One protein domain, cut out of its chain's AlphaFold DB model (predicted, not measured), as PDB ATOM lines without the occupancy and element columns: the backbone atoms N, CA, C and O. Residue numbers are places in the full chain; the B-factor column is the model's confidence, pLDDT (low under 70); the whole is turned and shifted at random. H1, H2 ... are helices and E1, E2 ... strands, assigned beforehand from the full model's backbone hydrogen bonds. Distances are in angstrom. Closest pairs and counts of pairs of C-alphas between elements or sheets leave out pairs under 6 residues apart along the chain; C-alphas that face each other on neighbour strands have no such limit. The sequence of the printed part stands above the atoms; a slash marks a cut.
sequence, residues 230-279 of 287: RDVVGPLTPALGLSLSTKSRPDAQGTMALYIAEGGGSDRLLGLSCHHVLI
ATOM      1  N   ARG A 230      -8.492  52.810  88.412       78.81
ATOM      2  CA  ARG A 230      -7.571  52.541  87.301       78.81
ATOM      3  C   ARG A 230      -6.120  52.497  87.746       78.81
ATOM      4  O   ARG A 230      -5.415  51.581  87.352       78.81
ATOM      5  N   ASP A 231      -5.676  53.441  88.561       76.62
ATOM      6  CA  ASP A 231      -4.255  53.524  88.917       76.62
ATOM      7  C   ASP A 231      -3.849  52.457  89.955       76.62
ATOM      8  O   ASP A 231      -2.670  52.158  90.108       76.62
ATOM      9  N   VAL A 232      -4.830  51.817  90.608       74.38
ATOM     10  CA  VAL A 232      -4.627  50.697  91.546       74.38
ATOM     11  C   VAL A 232      -4.770  49.342  90.844       74.38
ATOM     12  O   VAL A 232      -3.980  48.428  91.063       74.38
ATOM     13  N   VAL A 233      -5.778  49.197  89.980       69.25
ATOM     14  CA  VAL A 233      -6.092  47.953  89.257       69.25
ATOM     15  C   VAL A 233      -5.217  47.801  88.017       69.25
ATOM     16  O   VAL A 233      -4.805  46.695  87.675       69.25
ATOM     17  N   GLY A 234      -4.928  48.911  87.344       65.69
ATOM     18  CA  GLY A 234      -4.223  49.007  86.072       65.69
ATOM     19  C   GLY A 234      -2.754  48.587  86.087       65.69
ATOM     20  O   GLY A 234      -2.265  48.291  85.016       65.69
ATOM     21  N   PRO A 235      -2.029  48.526  87.214       63.22
ATOM     22  CA  PRO A 235      -0.734  47.833  87.275       63.22
ATOM     23  C   PRO A 235      -0.854  46.318  87.513       63.22
ATOM     24  O   PRO A 235       0.050  45.564  87.169       63.22
ATOM     25  N   LEU A 236      -1.974  45.860  88.083       58.59
ATOM     26  CA  LEU A 236      -2.230  44.454  88.435       58.59
ATOM     27  C   LEU A 236      -2.991  43.679  87.342       58.59
ATOM     28  O   LEU A 236      -3.183  42.471  87.456       58.59
ATOM     29  N   THR A 237      -3.451  44.369  86.294       55.59
ATOM     30  CA  THR A 237      -4.219  43.797  85.171       55.59
ATOM     31  C   THR A 237      -3.449  43.616  83.855       55.59
ATOM     32  O   THR A 237      -3.787  42.676  83.134       55.59
ATOM     33  N   PRO A 238      -2.434  44.425  83.488       51.69
ATOM     34  CA  PRO A 238      -1.736  44.287  82.224       51.69
ATOM     35  C   PRO A 238      -0.345  43.713  82.462       51.69
ATOM     36  O   PRO A 238       0.649  44.426  82.551       51.69
ATOM     37  N   ALA A 239      -0.264  42.391  82.502       45.75
ATOM     38  CA  ALA A 239       0.976  41.700  82.194       45.75
ATOM     39  C   ALA A 239       0.629  40.368  81.530       45.75
ATOM     40  O   ALA A 239       0.357  39.383  82.207       45.75
ATOM     41  N   LEU A 240       0.591  40.386  80.193       53.38
ATOM     42  CA  LEU A 240       0.748  39.247  79.275       53.38
ATOM     43  C   LEU A 240      -0.135  38.000  79.435       53.38
ATOM     44  O   LEU A 240      -0.033  37.114  78.590       53.38
ATOM     45  N   GLY A 241      -1.057  37.951  80.394       59.84
ATOM     46  CA  GLY A 241      -1.933  36.806  80.538       59.84
ATOM     47  C   GLY A 241      -3.401  37.135  80.674       59.84
ATOM     48  O   GLY A 241      -3.832  37.862  81.568       59.84
ATOM     49  N   LEU A 242      -4.187  36.563  79.762       68.75
ATOM     50  CA  LEU A 242      -5.636  36.609  79.856       68.75
ATOM     51  C   LEU A 242      -6.055  35.884  81.131       68.75
ATOM     52  O   LEU A 242      -5.663  34.741  81.375       68.75
ATOM     53  N   SER A 243      -6.873  36.559  81.932       70.69
ATOM     54  CA  SER A 243      -7.601  35.902  83.008       70.69
ATOM     55  C   SER A 243      -8.430  34.763  82.427       70.69
ATOM     56  O   SER A 243      -9.218  34.976  81.506       70.69
ATOM     57  N   LEU A 244      -8.277  33.570  82.990       76.88
ATOM     58  CA  LEU A 244      -9.066  32.406  82.617       76.88
ATOM     59  C   LEU A 244      -9.726  31.779  83.835       76.88
ATOM     60  O   LEU A 244      -9.165  31.720  84.927       76.88
ATOM     61  N   SER A 245     -10.925  31.271  83.614       76.94
ATOM     62  CA  SER A 245     -11.637  30.391  84.527       76.94
ATOM     63  C   SER A 245     -12.242  29.291  83.671       76.94
ATOM     64  O   SER A 245     -12.750  29.556  82.576       76.94
ATOM     65  N   THR A 246     -12.134  28.044  84.119       73.56
ATOM     66  CA  THR A 246     -12.745  26.941  83.377       73.56
ATOM     67  C   THR A 246     -14.252  26.970  83.586       73.56
ATOM     68  O   THR A 246     -14.741  27.250  84.679       73.56
ATOM     69  N   LYS A 247     -15.022  26.622  82.547       76.62
ATOM     70  CA  LYS A 247     -16.489  26.531  82.647       76.62
ATOM     71  C   LYS A 247     -16.939  25.587  83.773       76.62
ATOM     72  O   LYS A 247     -17.995  25.782  84.360       76.62
ATOM     73  N   SER A 248     -16.129  24.574  84.075       74.31
ATOM     74  CA  SER A 248     -16.338  23.621  85.165       74.31
ATOM     75  C   SER A 248     -16.030  24.166  86.561       74.31
ATOM     76  O   SER A 248     -16.462  23.548  87.530       74.31
ATOM     77  N   ARG A 249     -15.282  25.273  86.685       70.50
ATOM     78  CA  ARG A 249     -14.828  25.849  87.962       70.50
ATOM     79  C   ARG A 249     -14.938  27.383  87.964       70.50
ATOM     80  O   ARG A 249     -13.916  28.067  87.981       70.50
ATOM     81  N   PRO A 250     -16.156  27.951  87.954       72.00
ATOM     82  CA  PRO A 250     -16.357  29.406  87.907       72.00
ATOM     83  C   PRO A 250     -15.828  30.151  89.154       72.00
ATOM     84  O   PRO A 250     -15.707  31.379  89.156       72.00
ATOM     85  N   ASP A 251     -15.538  29.411  90.223       73.62
ATOM     86  CA  ASP A 251     -14.947  29.860  91.481       73.62
ATOM     87  C   ASP A 251     -13.407  29.819  91.486       73.62
ATOM     88  O   ASP A 251     -12.789  30.449  92.341       73.62
ATOM     89  N   ALA A 252     -12.779  29.132  90.524       69.69
ATOM     90  CA  ALA A 252     -11.331  29.100  90.342       69.69
ATOM     91  C   ALA A 252     -10.924  29.930  89.114       69.69
ATOM     92  O   ALA A 252     -11.482  29.786  88.023       69.69
ATOM     93  N   GLN A 253      -9.931  30.799  89.289       74.12
ATOM     94  CA  GLN A 253      -9.397  31.652  88.232       74.12
ATOM     95  C   GLN A 253      -7.873  31.614  88.265       74.12
ATOM     96  O   GLN A 253      -7.267  31.438  89.317       74.12
ATOM     97  N   GLY A 254      -7.266  31.804  87.103       76.12
ATOM     98  CA  GLY A 254      -5.838  32.017  86.973       76.12
ATOM     99  C   GLY A 254      -5.518  32.842  85.742       76.12
ATOM    100  O   GLY A 254      -6.387  33.495  85.160       76.12
ATOM    101  N   THR A 255      -4.255  32.785  85.350       79.50
ATOM    102  CA  THR A 255      -3.705  33.598  84.271       79.50
ATOM    103  C   THR A 255      -3.149  32.695  83.183       79.50
ATOM    104  O   THR A 255      -2.491  31.691  83.468       79.50
ATOM    105  N   MET A 256      -3.432  33.038  81.930       77.38
ATOM    106  CA  MET A 256      -2.859  32.388  80.759       77.38
ATOM    107  C   MET A 256      -1.509  33.042  80.513       77.38
ATOM    108  O   MET A 256      -1.449  34.055  79.841       77.38
ATOM    109  N   ALA A 257      -0.455  32.536  81.144       75.19
ATOM    110  CA  ALA A 257       0.824  33.225  81.290       75.19
ATOM    111  C   ALA A 257       1.505  33.571  79.954       75.19
ATOM    112  O   ALA A 257       2.117  34.628  79.838       75.19
ATOM    113  N   LEU A 258       1.413  32.685  78.961       78.00
ATOM    114  CA  LEU A 258       1.952  32.903  77.618       78.00
ATOM    115  C   LEU A 258       1.197  32.059  76.588       78.00
ATOM    116  O   LEU A 258       0.567  31.056  76.939       78.00
ATOM    117  N   TYR A 259       1.297  32.456  75.321       79.50
ATOM    118  CA  TYR A 259       0.736  31.722  74.189       79.50
ATOM    119  C   TYR A 259       1.841  31.074  73.365       79.50
ATOM    120  O   TYR A 259       2.883  31.682  73.128       79.50
ATOM    121  N   ILE A 260       1.590  29.857  72.901       82.50
ATOM    122  CA  ILE A 260       2.499  29.064  72.077       82.50
ATOM    123  C   ILE A 260       1.749  28.683  70.804       82.50
ATOM    124  O   ILE A 260       0.641  28.156  70.877       82.50
ATOM    125  N   ALA A 261       2.330  28.939  69.637       87.56
ATOM    126  CA  ALA A 261       1.802  28.399  68.389       87.56
ATOM    127  C   ALA A 261       2.174  26.913  68.278       87.56
ATOM    128  O   ALA A 261       3.321  26.550  68.532       87.56
ATOM    129  N   GLU A 262       1.227  26.059  67.885       90.19
ATOM    130  CA  GLU A 262       1.461  24.613  67.734       90.19
ATOM    131  C   GLU A 262       2.536  24.294  66.672       90.19
ATOM    132  O   GLU A 262       3.243  23.295  66.780       90.19
ATOM    133  N   GLY A 263       2.722  25.178  65.683       89.50
ATOM    134  CA  GLY A 263       3.701  25.010  64.610       89.50
ATOM    135  C   GLY A 263       3.241  24.021  63.533       89.50
ATOM    136  O   GLY A 263       2.071  23.653  63.460       89.50
ATOM    137  N   GLY A 264       4.147  23.628  62.629       84.94
ATOM    138  CA  GLY A 264       3.862  22.609  61.603       84.94
ATOM    139  C   GLY A 264       2.788  22.987  60.570       84.94
ATOM    140  O   GLY A 264       2.200  22.099  59.961       84.94
ATOM    141  N   GLY A 265       2.514  24.283  60.383       89.38
ATOM    142  CA  GLY A 265       1.429  24.776  59.523       89.38
ATOM    143  C   GLY A 265       0.047  24.806  60.191       89.38
ATOM    144  O   GLY A 265      -0.934  25.099  59.518       89.38
ATOM    145  N   SER A 266      -0.043  24.506  61.491       87.81
ATOM    146  CA  SER A 266      -1.269  24.644  62.283       87.81
ATOM    147  C   SER A 266      -1.486  26.097  62.714       87.81
ATOM    148  O   SER A 266      -0.585  26.720  63.275       87.81
ATOM    149  N   ASP A 267      -2.710  26.601  62.546       89.38
ATOM    150  CA  ASP A 267      -3.140  27.914  63.053       89.38
ATOM    151  C   ASP A 267      -3.558  27.870  64.539       89.38
ATOM    152  O   ASP A 267      -4.144  28.817  65.074       89.38
ATOM    153  N   ARG A 268      -3.311  26.752  65.238       86.44
ATOM    154  CA  ARG A 268      -3.731  26.576  66.633       86.44
ATOM    155  C   ARG A 268      -2.787  27.291  67.597       86.44
ATOM    156  O   ARG A 268      -1.577  27.061  67.615       86.44
ATOM    157  N   LEU A 269      -3.388  28.108  68.462       82.50
ATOM    158  CA  LEU A 269      -2.730  28.785  69.573       82.50
ATOM    159  C   LEU A 269      -3.030  28.046  70.883       82.50
ATOM    160  O   LEU A 269      -4.190  27.824  71.235       82.50
ATOM    161  N   LEU A 270      -1.984  27.673  71.609       85.06
ATOM    162  CA  LEU A 270      -2.045  27.039  72.920       85.06
ATOM    163  C   LEU A 270      -1.736  28.073  73.999       85.06
ATOM    164  O   LEU A 270      -0.889  28.941  73.809       85.06
ATOM    165  N   GLY A 271      -2.410  27.977  75.139       82.25
ATOM    166  CA  GLY A 271      -2.174  28.839  76.291       82.25
ATOM    167  C   GLY A 271      -1.559  28.070  77.447       82.25
ATOM    168  O   GLY A 271      -2.075  27.019  77.827       82.25
ATOM    169  N   LEU A 272      -0.485  28.595  78.032       81.50
ATOM    170  CA  LEU A 272       0.106  28.034  79.243       81.50
ATOM    171  C   LEU A 272      -0.589  28.615  80.477       81.50
ATOM    172  O   LEU A 272      -0.697  29.830  80.621       81.50
ATOM    173  N   SER A 273      -1.025  27.759  81.397       84.12
ATOM    174  CA  SER A 273      -1.531  28.180  82.705       84.12
ATOM    175  C   SER A 273      -1.183  27.155  83.780       84.12
ATOM    176  O   SER A 273      -0.734  26.048  83.487       84.12
ATOM    177  N   CYS A 274      -1.392  27.527  85.040       80.00
ATOM    178  CA  CYS A 274      -1.166  26.647  86.174       80.00
ATOM    179  C   CYS A 274      -2.168  25.482  86.171       80.00
ATOM    180  O   CYS A 274      -3.376  25.678  86.043       80.00
ATOM    181  N   HIS A 275      -1.671  24.266  86.403       77.94
ATOM    182  CA  HIS A 275      -2.470  23.035  86.419       77.94
ATOM    183  C   HIS A 275      -3.694  23.117  87.349       77.94
ATOM    184  O   HIS A 275      -4.789  22.713  86.971       77.94
ATOM    185  N   HIS A 276      -3.541  23.699  88.545       75.81
ATOM    186  CA  HIS A 276      -4.620  23.815  89.536       75.81
ATOM    187  C   HIS A 276      -5.781  24.735  89.105       75.81
ATOM    188  O   HIS A 276      -6.843  24.711  89.723       75.81
ATOM    189  N   VAL A 277      -5.585  25.557  88.069       74.50
ATOM    190  CA  VAL A 277      -6.629  26.410  87.477       74.50
ATOM    191  C   VAL A 277      -7.462  25.606  86.475       74.50
ATOM    192  O   VAL A 277      -8.677  25.785  86.375       74.50
ATOM    193  N   LEU A 278      -6.800  24.712  85.735       77.88
ATOM    194  CA  LEU A 278      -7.386  23.964  84.626       77.88
ATOM    195  C   LEU A 278      -8.002  22.628  85.055       77.88
ATOM    196  O   LEU A 278      -9.021  22.225  84.500       77.88
ATOM    197  N   ILE A 279      -7.401  21.946  86.032       76.69
ATOM    198  CA  ILE A 279      -7.732  20.564  86.390       76.69
ATOM    199  C   ILE A 279      -8.243  20.499  87.830       76.69
ATOM    200  O   ILE A 279      -7.687  21.111  88.744       76.69
TER     201      ILE A 279
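This is residues 230 to 279 of the 287 residues of an uncharacterized protein of Hebeloma cylindrosporum h7 (UniProt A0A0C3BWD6). Two antiparallel strand hairpins, E1-E2 and E3-E4, join end to end at a bend where E2 runs on into E3; residues 230 to 238, with H1, stick out as a free arm, and H2 folds back near E2. The 50 printed residues include, in order, H1, E1, E2, E3, E4 and H2, a mixed class. The whole is loose, radius of gyration of the C-alphas 13.4 A, and spans 42 by 26 by 14 A.

H1, residues 230 to 233, stands free. E1, residues 242 to 244, and E2, residues 254 to 256, form a hairpin; N 244 and O 254 are within hydrogen-bond range, 2.9 A. E2 runs on into E3, residues 258 to 263, at 42 degrees. E3 and E4, residues 266 to 272, form a hairpin at 151 degrees; N 260 and O 270 are within range, 2.8 A. The closest C-alphas of E2 and H2, residues 275 to 278, are Gly 254 and Val 277, 5.7 A. Both helices are too short for an O i to N i+4 pair.

H1 begins at C-alpha 230 (-7.571, 52.541, 87.301). E3 is 15.3 A long, E4 17.4 A. H2 ends at C-alpha 278 (-7.386, 23.964, 84.626).

The printed part has no cut and no long link. Residues 233 to 242 and 252 have pLDDT under 70.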